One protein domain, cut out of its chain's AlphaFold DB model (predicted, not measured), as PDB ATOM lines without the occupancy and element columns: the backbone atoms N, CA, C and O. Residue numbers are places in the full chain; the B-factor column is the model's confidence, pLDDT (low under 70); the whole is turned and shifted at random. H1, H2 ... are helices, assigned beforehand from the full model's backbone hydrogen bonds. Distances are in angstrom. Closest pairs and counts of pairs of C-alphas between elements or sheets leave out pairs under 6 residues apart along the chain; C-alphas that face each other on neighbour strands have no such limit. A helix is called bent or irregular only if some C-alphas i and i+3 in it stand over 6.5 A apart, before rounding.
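This is residues 2 to 109 of the 204 residues of a protein of Pseudactinotalea sp. HY160 (UniProt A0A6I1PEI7). A long helix, H4, runs through the middle of the model, with the short helices H1, H2 and H3 on one side and a small up-and-down bundle of H5, H6 and H7 on the other. H6 crosses H4, and H7 is on the far side of the bundle from it; a long loop, residues 23 to 40, lies at the end where H4 begins. The printed part has 108 residues with seven named helices, H1 to H7 in chain order, and no named strand, an all-helix class. It is compact, with a radius of gyration of the C-alphas of 13.1 A and spans of 37 by 30 by 21 A.

H4, residues 41 to 56, is the hub, touching five other helices. It touches H6, residues 75 to 88, at a steep tilt of 46 degrees, the closest C-alphas being those of Asp 43 and Ala 80, 4.5 A apart. H1, residues 2 to 7, touches H4 at a shallow tilt of 22 degrees, closest at the C-alphas of Ala 6 and Ala 56, 5.7 A. H2, residues 9 to 15, touches residues 49 to 56 of H4 alone, with the C-alphas of Pro 9 and Leu 53 closest at 5.9 A. H3, residues 19 to 22, touches residues 42 to 46 of H4 alone, the C-alphas of Ala 20 and Asp 42 being closest at 5.1 A. H5, residues 59 to 72, forms a helical hairpin with H4; they only just touch, with 3 pairs of C-alphas within 8 A, closest at Ala 54 and Arg 62, 5.9 A. H5, H6 and H7, residues 92 to 101, form the bundle, up and down, each running against the one before it. In it, the closest C-alphas of H5 and H6 are those of Tyr 70 and Lys 78, 5.2 A, and of H5 and H7 those of Ala 63 and Gly 93, 6.3 A. H4 and H7 are apart. Every O i to N i+4 pair is within hydrogen-bond range in H1, H4 and H5; H6 has 8 of 10, H7 5 of 6, and H2 1 of 3 beside 4 of 4 O i to N i+3 pairs, while H3 is too short for an i+4 pair.

H4 is 23.2 A long, from C-alpha 41 at (278.966, 278.307, 188.490) to C-alpha 56 at (297.196, 264.228, 185.918). H5 measures 20.0 A, H6 18.9 A and H7 14.9 A, ending at C-alpha 101 at (280.908, 275.062, 168.241). H6 is irregular, with C-alphas 83 and 86 7.5 A apart. H1, H2 and H3 are short.

The C-alphas farthest apart, those of Ala 31 and Pro 58, are 37.9 A apart. The printed part has no cut; the link from H3 to H4 is long, with 18 residues, and the other links are tight. The mean pLDDT of the printed part is 95.7, and no printed residue is under 70.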
ATOM      1  N   THR A   2     288.023 266.575 192.717       96.19
ATOM      2  CA  THR A   2     289.417 266.700 192.235       96.19
ATOM      3  C   THR A   2     290.355 265.592 192.726       96.19
ATOM      4  O   THR A   2     291.011 264.956 191.913       96.19
ATOM      5  N   ALA A   3     290.345 265.263 194.024       95.88
ATOM      6  CA  ALA A   3     291.175 264.182 194.575       95.88
ATOM      7  C   ALA A   3     290.929 262.811 193.911       95.88
ATOM      8  O   ALA A   3     291.863 262.034 193.743       95.88
ATOM      9  N   ALA A   4     289.689 262.523 193.500       96.31
ATOM     10  CA  ALA A   4     289.367 261.278 192.804       96.31
ATOM     11  C   ALA A   4     289.920 261.268 191.370       96.31
ATOM     12  O   ALA A   4     290.424 260.242 190.941       96.31
ATOM     13  N   ILE A   5     289.877 262.406 190.666       97.25
ATOM     14  CA  ILE A   5     290.454 262.555 189.316       97.25
ATOM     15  C   ILE A   5     291.984 262.480 189.367       97.25
ATOM     16  O   ILE A   5     292.593 261.846 188.517       97.25
ATOM     17  N   ALA A   6     292.608 263.088 190.379       96.00
ATOM     18  CA  ALA A   6     294.058 263.030 190.555       96.00
ATOM     19  C   ALA A   6     294.560 261.596 190.818       96.00
ATOM     20  O   ALA A   6     295.650 261.241 190.382       96.00
ATOM     21  N   ALA A   7     293.773 260.778 191.525       96.69
ATOM     22  CA  ALA A   7     294.095 259.373 191.778       96.69
ATOM     23  C   ALA A   7     293.754 258.454 190.590       96.69
ATOM     24  O   ALA A   7     294.497 257.519 190.306       96.69
ATOM     25  N   ASP A   8     292.633 258.714 189.913       97.25
ATOM     26  CA  ASP A   8     292.168 257.995 188.726       97.25
ATOM     27  C   ASP A   8     291.561 258.990 187.719       97.25
ATOM     28  O   ASP A   8     290.389 259.369 187.844       97.25
ATOM     29  N   PRO A   9     292.324 259.401 186.688       96.94
ATOM     30  CA  PRO A   9     291.846 260.335 185.674       96.94
ATOM     31  C   PRO A   9     290.543 259.910 184.988       96.94
ATOM     32  O   PRO A   9     289.739 260.769 184.626       96.94
ATOM     33  N   ALA A  10     290.268 258.604 184.868       96.88
ATOM     34  CA  ALA A  10     289.039 258.112 184.246       96.88
ATOM     35  C   ALA A  10     287.775 258.488 185.042       96.88
ATOM     36  O   ALA A  10     286.674 258.516 184.482       96.88
ATOM     37  N   ALA A  11     287.914 258.849 186.324       97.88
ATOM     38  CA  ALA A  11     286.816 259.340 187.148       97.88
ATOM     39  C   ALA A  11     286.159 260.607 186.571       97.88
ATOM     40  O   ALA A  11     284.975 260.848 186.843       97.88
ATOM     41  N   ILE A  12     286.870 261.392 185.747       98.25
ATOM     42  CA  ILE A  12     286.309 262.603 185.138       98.25
ATOM     43  C   ILE A  12     285.070 262.306 184.289       98.25
ATOM     44  O   ILE A  12     284.110 263.068 184.347       98.25
ATOM     45  N   ARG A  13     285.016 261.152 183.612       97.88
ATOM     46  CA  ARG A  13     283.889 260.739 182.752       97.88
ATOM     47  C   ARG A  13     282.554 260.707 183.486       97.88
ATOM     48  O   ARG A  13     281.507 260.927 182.889       97.88
ATOM     49  N   ARG A  14     282.588 260.431 184.792       97.50
ATOM     50  CA  ARG A  14     281.408 260.426 185.665       97.50
ATOM     51  C   ARG A  14     281.247 261.741 186.424       97.50
ATOM     52  O   ARG A  14     280.126 262.191 186.632       97.50
ATOM     53  N   LEU A  15     282.351 262.326 186.885       97.75
ATOM     54  CA  LEU A  15     282.333 263.499 187.759       97.75
ATOM     55  C   LEU A  15     282.035 264.796 186.999       97.75
ATOM     56  O   LEU A  15     281.329 265.653 187.521       97.75
ATOM     57  N   PHE A  16     282.511 264.926 185.764       98.00
ATOM     58  CA  PHE A  16     282.301 266.113 184.941       98.00
ATOM     59  C   PHE A  16     280.813 266.349 184.598       98.00
ATOM     60  O   PHE A  16     280.324 267.450 184.866       98.00
ATOM     61  N   PRO A  17     280.031 265.330 184.176       96.56
ATOM     62  CA  PRO A  17     278.574 265.467 184.020       96.56
ATOM     63  C   PRO A  17     277.789 265.608 185.331       96.56
ATOM     64  O   PRO A  17     276.613 265.986 185.352       96.56
ATOM     65  N   ALA A  18     278.394 265.239 186.461       96.00
ATOM     66  CA  ALA A  18     277.757 265.330 187.772       96.00
ATOM     67  C   ALA A  18     277.938 266.710 188.430       96.00
ATOM     68  O   ALA A  18     277.167 267.045 189.326       96.00
ATOM     69  N   ALA A  19     278.895 267.523 187.969       93.62
ATOM     70  CA  ALA A  19     279.291 268.793 188.588       93.62
ATOM     71  C   ALA A  19     278.109 269.718 188.927       93.62
ATOM     72  O   ALA A  19     277.996 270.179 190.062       93.62
ATOM     73  N   ALA A  20     277.187 269.917 187.980       90.81
ATOM     74  CA  ALA A  20     276.028 270.789 188.172       90.81
ATOM     75  C   ALA A  20     275.050 270.292 189.254       90.81
ATOM     76  O   ALA A  20     274.339 271.086 189.862       90.81
ATOM     77  N   ARG A  21     274.981 268.974 189.479       92.56
ATOM     78  CA  ARG A  21     274.075 268.355 190.461       92.56
ATOM     79  C   ARG A  21     274.707 268.241 191.844       92.56
ATOM     80  O   ARG A  21     274.004 268.360 192.836       92.56
ATOM     81  N   GLU A  22     276.011 267.993 191.888       92.00
ATOM     82  CA  GLU A  22     276.737 267.659 193.118       92.00
ATOM     83  C   GLU A  22     277.400 268.871 193.785       92.00
ATOM     84  O   GLU A  22     277.740 268.801 194.962       92.00
ATOM     85  N   VAL A  23     277.629 269.968 193.049       92.44
ATOM     86  CA  VAL A  23     278.398 271.117 193.560       92.44
ATOM     87  C   VAL A  23     277.611 272.416 193.481       92.44
ATOM     88  O   VAL A  23     277.249 272.973 194.513       92.44
ATOM     89  N   ALA A  24     277.366 272.926 192.276       89.25
ATOM     90  CA  ALA A  24     276.686 274.199 192.073       89.25
ATOM     91  C   ALA A  24     276.145 274.297 190.647       89.25
ATOM     92  O   ALA A  24     276.743 273.749 189.723       89.25
ATOM     93  N   ARG A  25     275.046 275.034 190.472       92.94
ATOM     94  CA  ARG A  25     274.466 275.387 189.174       92.94
ATOM     95  C   ARG A  25     273.867 276.782 189.252       92.94
ATOM     96  O   ARG A  25     273.257 277.120 190.262       92.94
ATOM     97  N   GLY A  26     273.981 277.538 188.166       92.69
ATOM     98  CA  GLY A  26     273.380 278.863 188.041       92.69
ATOM     99  C   GLY A  26     274.379 279.914 187.570       92.69
ATOM    100  O   GLY A  26     275.557 279.591 187.377       92.69
ATOM    101  N   PRO A  27     273.914 281.154 187.357       94.31
ATOM    102  CA  PRO A  27     274.793 282.247 186.976       94.31
ATOM    103  C   PRO A  27     275.920 282.441 187.985       94.31
ATOM    104  O   PRO A  27     275.709 282.355 189.193       94.31
ATOM    105  N   LEU A  28     277.118 282.715 187.469       93.38
ATOM    106  CA  LEU A  28     278.176 283.318 188.277       93.38
ATOM    107  C   LEU A  28     277.980 284.837 188.364       93.38
ATOM    108  O   LEU A  28     278.221 285.432 189.409       93.38
ATOM    109  N   ASP A  29     277.527 285.439 187.264       93.62
ATOM    110  CA  ASP A  29     277.121 286.836 187.166       93.62
ATOM    111  C   ASP A  29     275.608 286.902 186.923       93.62
ATOM    112  O   ASP A  29     275.108 286.387 185.923       93.62
ATOM    113  N   GLU A  30     274.876 287.541 187.835       92.31
ATOM    114  CA  GLU A  30     273.423 287.728 187.737       92.31
ATOM    115  C   GLU A  30     273.019 288.572 186.512       92.31
ATOM    116  O   GLU A  30     271.889 288.465 186.036       92.31
ATOM    117  N   ALA A  31     273.932 289.389 185.970       92.88
ATOM    118  CA  ALA A  31     273.709 290.129 184.728       92.88
ATOM    119  C   ALA A  31     273.805 289.244 183.467       92.88
ATOM    120  O   ALA A  31     273.318 289.642 182.408       92.88
ATOM    121  N   ASP A  32     274.369 288.034 183.576       92.38
ATOM    122  CA  ASP A  32     274.447 287.028 182.510       92.38
ATOM    123  C   ASP A  32     273.871 285.675 182.979       92.38
ATOM    124  O   ASP A  32     274.596 284.683 183.122       92.38
ATOM    125  N   PRO A  33     272.537 285.581 183.168       89.44
ATOM    126  CA  PRO A  33     271.870 284.354 183.615       89.44
ATOM    127  C   PRO A  33     272.067 283.167 182.660       89.44
ATOM    128  O   PRO A  33     271.841 282.014 183.029       89.44
ATOM    129  N   THR A  34     272.466 283.444 181.419       87.25
ATOM    130  CA  THR A  34     272.648 282.458 180.352       87.25
ATOM    131  C   THR A  34     274.085 281.963 180.194       87.25
ATOM    132  O   THR A  34     274.297 280.973 179.488       87.25
ATOM    133  N   GLY A  35     275.058 282.635 180.818       91.94
ATOM    134  CA  GLY A  35     276.485 282.347 180.673       91.94
ATOM    135  C   GLY A  35     277.001 282.511 179.241       91.94
ATOM    136  O   GLY A  35     277.819 281.707 178.784       91.94
ATOM    137  N   ILE A  36     276.485 283.484 178.481       95.44
ATOM    138  CA  ILE A  36     276.919 283.721 177.091       95.44
ATOM    139  C   ILE A  36     278.250 284.477 177.072       95.44
ATOM    140  O   ILE A  36     279.175 284.098 176.357       95.44
ATOM    141  N   THR A  37     278.373 285.515 177.891       94.69
ATOM    142  CA  THR A  37     279.570 286.355 177.996       94.69
ATOM    143  C   THR A  37     280.557 285.787 179.016       94.69
ATOM    144  O   THR A  37     281.747 285.664 178.725       94.69
ATOM    145  N   GLY A  38     280.062 285.297 180.155       92.88
ATOM    146  CA  GLY A  38     280.866 284.756 181.252       92.88
ATOM    147  C   GLY A  38     280.569 283.289 181.587       92.88
ATOM    148  O   GLY A  38     279.597 282.717 181.092       92.88
ATOM    149  N   PRO A  39     281.423 282.635 182.394       95.00
ATOM    150  CA  PRO A  39     281.152 281.287 182.886       95.00
ATOM    151  C   PRO A  39     279.965 281.273 183.857       95.00
ATOM    152  O   PRO A  39     279.743 282.229 184.597       95.00
ATOM    153  N   THR A  40     279.242 280.157 183.910       96.38
ATOM    154  CA  THR A  40     278.324 279.845 185.017       96.38
ATOM    155  C   THR A  40     279.068 279.197 186.194       96.38
ATOM    156  O   THR A  40     280.235 278.813 186.081       96.38
ATOM    157  N   LEU A  41     278.398 279.027 187.341       96.81
ATOM    158  CA  LEU A  41     278.966 278.307 188.490       96.81
ATOM    159  C   LEU A  41     279.372 276.873 188.124       96.81
ATOM    160  O   LEU A  41     280.447 276.408 188.503       96.81
ATOM    161  N   ASP A  42     278.535 276.172 187.359       95.94
ATOM    162  CA  ASP A  42     278.822 274.812 186.912       95.94
ATOM    163  C   ASP A  42     279.932 274.760 185.849       95.94
ATOM    164  O   ASP A  42     280.676 273.778 185.813       95.94
ATOM    165  N   ASP A  43     280.111 275.812 185.040       97.56
ATOM    166  CA  ASP A  43     281.284 275.945 184.164       97.56
ATOM    167  C   ASP A  43     282.569 276.064 184.993       97.56
ATOM    168  O   ASP A  43     283.542 275.365 184.716       97.56
ATOM    169  N   ALA A  44     282.567 276.895 186.041       97.06
ATOM    170  CA  ALA A  44     283.730 277.100 186.904       97.06
ATOM    171  C   ALA A  44     284.131 275.817 187.653       97.06
ATOM    172  O   ALA A  44     285.310 275.467 187.708       97.06
ATOM    173  N   VAL A  45     283.158 275.062 188.176       97.81
ATOM    174  CA  VAL A  45     283.430 273.753 188.793       97.81
ATOM    175  C   VAL A  45     284.046 272.801 187.771       97.81
ATOM    176  O   VAL A  45     285.047 272.146 188.058       97.81
ATOM    177  N   ARG A  46     283.468 272.724 186.569       98.31
ATOM    178  CA  ARG A  46     283.963 271.862 185.491       98.31
ATOM    179  C   ARG A  46     285.364 272.253 185.021       98.31
ATOM    180  O   ARG A  46     286.160 271.348 184.782       98.31
ATOM    181  N   ALA A  47     285.687 273.543 184.967       98.00
ATOM    182  CA  ALA A  47     287.030 274.029 184.657       98.00
ATOM    183  C   ALA A  47     288.064 273.480 185.650       98.00
ATOM    184  O   ALA A  47     289.043 272.864 185.236       98.00
ATOM    185  N   VAL A  48     287.782 273.546 186.958       98.06
ATOM    186  CA  VAL A  48     288.663 272.975 187.996       98.06
ATOM    187  C   VAL A  48     288.851 271.459 187.822       98.06
ATOM    188  O   VAL A  48     289.949 270.934 188.025       98.06
ATOM    189  N   LEU A  49     287.801 270.722 187.434       98.38
ATOM    190  CA  LEU A  49     287.916 269.284 187.153       98.38
ATOM    191  C   LEU A  49     288.788 269.011 185.919       98.38
ATOM    192  O   LEU A  49     289.599 268.086 185.952       98.38
ATOM    193  N   LEU A  50     288.634 269.807 184.857       98.31
ATOM    194  CA  LEU A  50     289.416 269.691 183.624       98.31
ATOM    195  C   LEU A  50     290.890 270.057 183.848       98.31
ATOM    196  O   LEU A  50     291.758 269.339 183.367       98.31
ATOM    197  N   GLU A  51     291.194 271.097 184.625       97.88
ATOM    198  CA  GLU A  51     292.568 271.455 185.014       97.88
ATOM    199  C   GLU A  51     293.223 270.365 185.877       97.88
ATOM    200  O   GLU A  51     294.405 270.043 185.720       97.88
ATOM    201  N   THR A  52     292.436 269.732 186.757       97.94
ATOM    202  CA  THR A  52     292.905 268.583 187.545       97.94
ATOM    203  C   THR A  52     293.237 267.396 186.639       97.94
ATOM    204  O   THR A  52     294.292 266.787 186.804       97.94
ATOM    205  N   LEU A  53     292.372 267.078 185.665       97.38
ATOM    206  CA  LEU A  53     292.666 266.070 184.641       97.38
ATOM    207  C   LEU A  53     293.935 266.442 183.870       97.38
ATOM    208  O   LEU A  53     294.797 265.590 183.668       97.38
ATOM    209  N   ALA A  54     294.050 267.707 183.465       95.56
ATOM    210  CA  ALA A  54     295.148 268.183 182.643       95.56
ATOM    211  C   ALA A  54     296.509 268.035 183.324       95.56
ATOM    212  O   ALA A  54     297.493 267.715 182.661       95.56
ATOM    213  N   SER A  55     296.534 268.213 184.646       95.56
ATOM    214  CA  SER A  55     297.720 268.029 185.486       95.56
ATOM    215  C   SER A  55     298.046 266.555 185.763       95.56
ATOM    216  O   SER A  55     299.167 266.238 186.153       95.56
ATOM    217  N   ALA A  56     297.074 265.651 185.599       94.69
ATOM    218  CA  ALA A  56     297.196 264.228 185.918       94.69
ATOM    219  C   ALA A  56     297.444 263.331 184.690       94.69
ATOM    220  O   ALA A  56     297.671 262.130 184.854       94.69
ATOM    221  N   GLN A  57     297.392 263.876 183.470       93.12
ATOM    222  CA  GLN A  57     297.582 263.120 182.229       93.12
ATOM    223  C   GLN A  57     298.589 263.770 181.276       93.12
ATOM    224  O   GLN A  57     298.669 264.998 181.219       93.12
ATOM    225  N   PRO A  58     299.311 262.964 180.473       93.56
ATOM    226  CA  PRO A  58     300.088 263.485 179.356       93.56
ATOM    227  C   PRO A  58     299.185 264.081 178.268       93.56
ATOM    228  O   PRO A  58     298.005 263.736 178.155       93.56
ATOM    229  N   ASP A  59     299.770 264.942 177.436       92.12
ATOM    230  CA  ASP A  59     299.056 265.785 176.470       92.12
ATOM    231  C   ASP A  59     298.144 265.002 175.510       92.12
ATOM    232  O   ASP A  59     297.009 265.410 175.270       92.12
ATOM    233  N   GLU A  60     298.595 263.855 174.988       92.38
ATOM    234  CA  GLU A  60     297.810 263.048 174.042       92.38
ATOM    235  C   GLU A  60     296.563 262.442 174.703       92.38
ATOM    236  O   GLU A  60     295.458 262.531 174.158       92.38
ATOM    237  N   GLN A  61     296.712 261.864 175.901       94.44
ATOM    238  CA  GLN A  61     295.585 261.301 176.647       94.44
ATOM    239  C   GLN A  61     294.629 262.404 177.103       94.44
ATOM    240  O   GLN A  61     293.416 262.254 176.949       94.44
ATOM    241  N   ARG A  62     295.170 263.539 177.562       94.75
ATOM    242  CA  ARG A  62     294.397 264.732 177.921       94.75
ATOM    243  C   ARG A  62     293.558 265.227 176.746       94.75
ATOM    244  O   ARG A  62     292.353 265.422 176.896       94.75
ATOM    245  N   ALA A  63     294.164 265.402 175.572       95.50
ATOM    246  CA  ALA A  63     293.467 265.865 174.376       95.50
ATOM    247  C   ALA A  63     292.370 264.880 173.936       95.50
ATOM    248  O   ALA A  63     291.256 265.304 173.618       95.50
ATOM    249  N   ALA A  64     292.650 263.573 173.967       95.81
ATOM    250  CA  ALA A  64     291.666 262.542 173.646       95.81
ATOM    251  C   ALA A  64     290.483 262.539 174.629       95.81
ATOM    252  O   ALA A  64     289.328 262.451 174.204       95.81
ATOM    253  N   GLU A  65     290.752 262.678 175.928       97.56
ATOM    254  CA  GLU A  65     289.728 262.699 176.972       97.56
ATOM    255  C   GLU A  65     288.854 263.959 176.871       97.56
ATOM    256  O   GLU A  65     287.628 263.855 176.861       97.56
ATOM    257  N   VAL A  66     289.452 265.144 176.686       98.12
ATOM    258  CA  VAL A  66     288.714 266.404 176.474       98.12
ATOM    259  C   VAL A  66     287.854 266.337 175.209       98.12
ATOM    260  O   VAL A  66     286.687 266.732 175.231       98.12
ATOM    261  N   ALA A  67     288.384 265.786 174.113       97.94
ATOM    262  CA  ALA A  67     287.623 265.607 172.879       97.94
ATOM    263  C   ALA A  67     286.450 264.626 173.049       97.94
ATOM    264  O   ALA A  67     285.383 264.839 172.469       97.94
ATOM    265  N   ALA A  68     286.620 263.562 173.840       98.12
ATOM    266  CA  ALA A  68     285.549 262.621 174.153       98.12
ATOM    267  C   ALA A  68     284.460 263.271 175.019       98.12
ATOM    268  O   ALA A  68     283.280 263.183 174.671       98.12
ATOM    269  N   LEU A  69     284.849 263.976 176.088       98.50
ATOM    270  CA  LEU A  69     283.928 264.735 176.938       98.50
ATOM    271  C   LEU A  69     283.124 265.750 176.117       98.50
ATOM    272  O   LEU A  69     281.909 265.824 176.259       98.50
ATOM    273  N   TYR A  70     283.771 266.471 175.198       98.50
ATOM    274  CA  TYR A  70     283.077 267.404 174.313       98.50
ATOM    275  C   TYR A  70     282.115 266.677 173.371       98.50
ATOM    276  O   TYR A  70     280.961 267.069 173.237       98.50
ATOM    277  N   ARG A  71     282.561 265.605 172.705       97.94
ATOM    278  CA  ARG A  71     281.761 264.897 171.693       97.94
ATOM    279  C   ARG A  71     280.455 264.343 172.262       97.94
ATOM    280  O   ARG A  71     279.432 264.421 171.584       97.94
ATOM    281  N   TYR A  72     280.511 263.768 173.459       97.75
ATOM    282  CA  TYR A  72     279.375 263.090 174.086       97.75
ATOM    283  C   TYR A  72     278.632 263.946 175.110       97.75
ATOM    284  O   TYR A  72     277.571 263.528 175.571       97.75
ATOM    285  N   GLY A  73     279.171 265.117 175.450       97.50
ATOM    286  CA  GLY A  73     278.573 266.009 176.427       97.50
ATOM    287  C   GLY A  73     277.410 266.839 175.889       97.50
ATOM    288  O   GLY A  73     277.244 267.036 174.677       97.50
ATOM    289  N   ASP A  74     276.601 267.342 176.815       97.31
ATOM    290  CA  ASP A  74     275.526 268.287 176.522       97.31
ATOM    291  C   ASP A  74     276.044 269.717 176.250       97.31
ATOM    292  O   ASP A  74     277.246 269.982 176.194       97.31
ATOM    293  N   GLY A  75     275.131 270.663 176.011       96.94
ATOM    294  CA  GLY A  75     275.505 272.049 175.713       96.94
ATOM    295  C   GLY A  75     276.199 272.772 176.875       96.94
ATOM    296  O   GLY A  75     277.074 273.599 176.629       96.94
ATOM    297  N   ASP A  76     275.853 272.460 178.125       96.69
ATOM    298  CA  ASP A  76     276.478 273.087 179.298       96.69
ATOM    299  C   ASP A  76     277.899 272.536 179.490       96.69
ATOM    300  O   ASP A  76     278.857 273.276 179.698       96.69
ATOM    301  N   GLU A  77     278.055 271.229 179.308       98.31
ATOM    302  CA  GLU A  77     279.332 270.522 179.330       98.31
ATOM    303  C   GLU A  77     280.292 270.996 178.231       98.31
ATOM    304  O   GLU A  77     281.454 271.312 178.505       98.31
ATOM    305  N   LYS A  78     279.806 271.117 176.992       98.62
ATOM    306  CA  LYS A  78     280.585 271.655 175.867       98.62
ATOM    307  C   LYS A  78     281.006 273.101 176.105       98.62
ATOM    308  O   LYS A  78     282.157 273.444 175.841       98.62
ATOM    309  N   ARG A  79     280.105 273.941 176.630       98.19
ATOM    310  CA  ARG A  79     280.408 275.338 176.975       98.19
ATOM    311  C   ARG A  79     281.551 275.422 177.984       98.19
ATOM    312  O   ARG A  79     282.506 276.163 177.749       98.19
ATOM    313  N   ALA A  80     281.494 274.627 179.052       98.19
ATOM    314  CA  ALA A  80     282.547 274.580 180.061       98.19
ATOM    315  C   ALA A  80     283.907 274.169 179.469       98.19
ATOM    316  O   ALA A  80     284.930 274.772 179.799       98.19
ATOM    317  N   ILE A  81     283.927 273.190 178.553       98.56
ATOM    318  CA  ILE A  81     285.154 272.775 177.852       98.56
ATOM    319  C   ILE A  81     285.720 273.921 177.016       98.56
ATOM    320  O   ILE A  81     286.897 274.240 177.165       98.56
ATOM    321  N   LEU A  82     284.894 274.566 176.184       98.50
ATOM    322  CA  LEU A  82     285.314 275.681 175.325       98.50
ATOM    323  C   LEU A  82     285.934 276.823 176.141       98.50
ATOM    324  O   LEU A  82     287.001 277.321 175.785       98.50
ATOM    325  N   ARG A  83     285.312 277.188 177.270       97.69
ATOM    326  CA  ARG A  83     285.834 278.225 178.178       97.69
ATOM    327  C   ARG A  83     287.156 277.831 178.839       97.69
ATOM    328  O   ARG A  83     287.960 278.708 179.135       97.69
ATOM    329  N   SER A  84     287.385 276.538 179.049       97.94
ATOM    330  CA  SER A  84     288.583 276.028 179.724       97.94
ATOM    331  C   SER A  84     289.779 275.849 178.784       97.94
ATOM    332  O   SER A  84     290.905 275.760 179.261       97.94
ATOM    333  N   LEU A  85     289.578 275.832 177.456       97.38
ATOM    334  CA  LEU A  85     290.632 275.554 176.464       97.38
ATOM    335  C   LEU A  85     291.966 276.298 176.673       97.38
ATOM    336  O   LEU A  85     292.997 275.646 176.496       97.38
ATOM    337  N   PRO A  86     292.006 277.593 177.064       95.06
ATOM    338  CA  PRO A  86     293.273 278.287 177.315       95.06
ATOM    339  C   PRO A  86     294.153 277.632 178.390       95.06
ATOM    340  O   PRO A  86     295.368 277.780 178.337       95.06
ATOM    341  N   ALA A  87     293.557 276.916 179.348       94.56
ATOM    342  CA  ALA A  87     294.259 276.280 180.463       94.56
ATOM    343  C   ALA A  87     294.572 274.789 180.233       94.56
ATOM    344  O   ALA A  87     295.319 274.197 181.006       94.56
ATOM    345  N   LEU A  88     293.997 274.160 179.200       93.81
ATOM    346  CA  LEU A  88     294.074 272.703 179.019       93.81
ATOM    347  C   LEU A  88     295.172 272.235 178.070       93.81
ATOM    348  O   LEU A  88     295.392 271.033 178.004       93.81
ATOM    349  N   ASP A  89     295.805 273.130 177.310       87.69
ATOM    350  CA  ASP A  89     296.888 272.802 176.370       87.69
ATOM    351  C   ASP A  89     296.617 271.523 175.538       87.69
ATOM    352  O   ASP A  89     297.345 270.532 175.575       87.69
ATOM    353  N   VAL A  90     295.482 271.488 174.833       90.19
ATOM    354  CA  VAL A  90     295.048 270.321 174.028       90.19
ATOM    355  C   VAL A  90     295.486 270.407 172.557       90.19
ATOM    356  O   VAL A  90     294.929 269.723 171.693       90.19
ATOM    357  N   GLY A  91     296.464 271.270 172.258       86.50
ATOM    358  CA  GLY A  91     297.031 271.478 170.924       86.50
ATOM    359  C   GLY A  91     295.985 271.727 169.829       86.50
ATOM    360  O   GLY A  91     294.990 272.428 170.022       86.50
ATOM    361  N   GLU A  92     296.191 271.100 168.669       84.38
ATOM    362  CA  GLU A  92     295.293 271.165 167.501       84.38
ATOM    363  C   GLU A  92     293.856 270.694 167.792       84.38
ATOM    364  O   GLU A  92     292.912 271.105 167.112       84.38
ATOM    365  N   GLY A  93     293.657 269.886 168.842       91.38
ATOM    366  CA  GLY A  93     292.333 269.441 169.272       91.38
ATOM    367  C   GLY A  93     291.404 270.605 169.626       91.38
ATOM    368  O   GLY A  93     290.220 270.561 169.289       91.38
ATOM    369  N   ALA A  94     291.934 271.685 170.213       95.88
ATOM    370  CA  ALA A  94     291.144 272.863 170.578       95.88
ATOM    371  C   ALA A  94     290.494 273.525 169.354       95.88
ATOM    372  O   ALA A  94     289.313 273.881 169.396       95.88
ATOM    373  N   ARG A  95     291.227 273.614 168.234       96.12
ATOM    374  CA  ARG A  95     290.721 274.198 166.983       96.12
ATOM    375  C   ARG A  95     289.508 273.436 166.463       96.12
ATOM    376  O   ARG A  95     288.542 274.059 166.022       96.12
ATOM    377  N   ALA A  96     289.541 272.106 166.529       96.12
ATOM    378  CA  ALA A  96     288.428 271.272 166.092       96.12
ATOM    379  C   ALA A  96     287.166 271.517 166.937       96.12
ATOM    380  O   ALA A  96     286.079 271.636 166.372       96.12
ATOM    381  N   LEU A  97     287.308 271.654 168.262       98.38
ATOM    382  CA  LEU A  97     286.176 271.917 169.161       98.38
ATOM    383  C   LEU A  97     285.573 273.307 168.927       98.38
ATOM    384  O   LEU A  97     284.359 273.440 168.801       98.38
ATOM    385  N   VAL A  98     286.418 274.333 168.796       98.38
ATOM    386  CA  VAL A  98     285.972 275.703 168.488       98.38
ATOM    387  C   VAL A  98     285.276 275.758 167.130       98.38
ATOM    388  O   VAL A  98     284.191 276.320 167.018       98.38
ATOM    389  N   THR A  99     285.841 275.115 166.107       97.00
ATOM    390  CA  THR A  99     285.236 275.065 164.766       97.00
ATOM    391  C   THR A  99     283.875 274.366 164.777       97.00
ATOM    392  O   THR A  99     282.956 274.802 164.082       97.00
ATOM    393  N   ASP A 100     283.723 273.288 165.547       98.00
ATOM    394  CA  ASP A 100     282.440 272.601 165.719       98.00
ATOM    395  C   ASP A 100     281.407 273.502 166.410       98.00
ATOM    396  O   ASP A 100     280.311 273.706 165.883       98.00
ATOM    397  N   ALA A 101     281.777 274.135 167.524       98.44
ATOM    398  CA  ALA A 101     280.908 275.062 168.241       98.44
ATOM    399  C   ALA A 101     280.448 276.229 167.346       98.44
ATOM    400  O   ALA A 101     279.255 276.551 167.301       98.44
ATOM    401  N   LEU A 102     281.364 276.784 166.543       98.25
ATOM    402  CA  LEU A 102     281.088 277.827 165.552       98.25
ATOM    403  C   LEU A 102     280.234 277.358 164.367       98.25
ATOM    404  O   LEU A 102     279.816 278.195 163.571       98.25
ATOM    405  N   ARG A 103     279.896 276.071 164.236       97.19
ATOM    406  CA  ARG A 103     278.891 275.575 163.274       97.19
ATOM    407  C   ARG A 103     277.481 275.493 163.862       97.19
ATOM    408  O   ARG A 103     276.518 275.451 163.103       97.19
ATOM    409  N   THR A 104     277.334 275.558 165.184       96.56
ATOM    410  CA  THR A 104     276.033 275.491 165.875       96.56
ATOM    411  C   THR A 104     275.309 276.844 165.918       96.56
ATOM    412  O   THR A 104     275.938 277.881 165.742       96.56
ATOM    413  N   ASN A 105     274.000 276.856 166.192       97.19
ATOM    414  CA  ASN A 105     273.243 278.083 166.504       97.19
ATOM    415  C   ASN A 105     272.943 278.225 168.011       97.19
ATOM    416  O   ASN A 105     272.059 278.989 168.384       97.19
ATOM    417  N   ASP A 106     273.644 277.486 168.884       97.81
ATOM    418  CA  ASP A 106     273.541 277.696 170.333       97.81
ATOM    419  C   ASP A 106     274.398 278.913 170.707       97.81
ATOM    420  O   ASP A 106     275.628 278.862 170.650       97.81
ATOM    421  N   LEU A 107     273.738 280.015 171.077       98.00
ATOM    422  CA  LEU A 107     274.388 281.281 171.428       98.00
ATOM    423  C   LEU A 107     275.431 281.103 172.539       98.00
ATOM    424  O   LEU A 107     276.465 281.766 172.525       98.00
ATOM    425  N   ARG A 108     275.192 280.185 173.479       97.69
ATOM    426  CA  ARG A 108     276.085 279.950 174.619       97.69
ATOM    427  C   ARG A 108     277.359 279.234 174.179       97.69
ATOM    428  O   ARG A 108     278.437 279.542 174.679       97.69
ATOM    429  N   LEU A 109     277.251 278.309 173.220       98.50
ATOM    430  CA  LEU A 109     278.413 277.638 172.629       98.50
ATOM    431  C   LEU A 109     279.203 278.575 171.722       98.50
ATOM    432  O   LEU A 109     280.425 278.604 171.812       98.50
TER     433      LEU A 109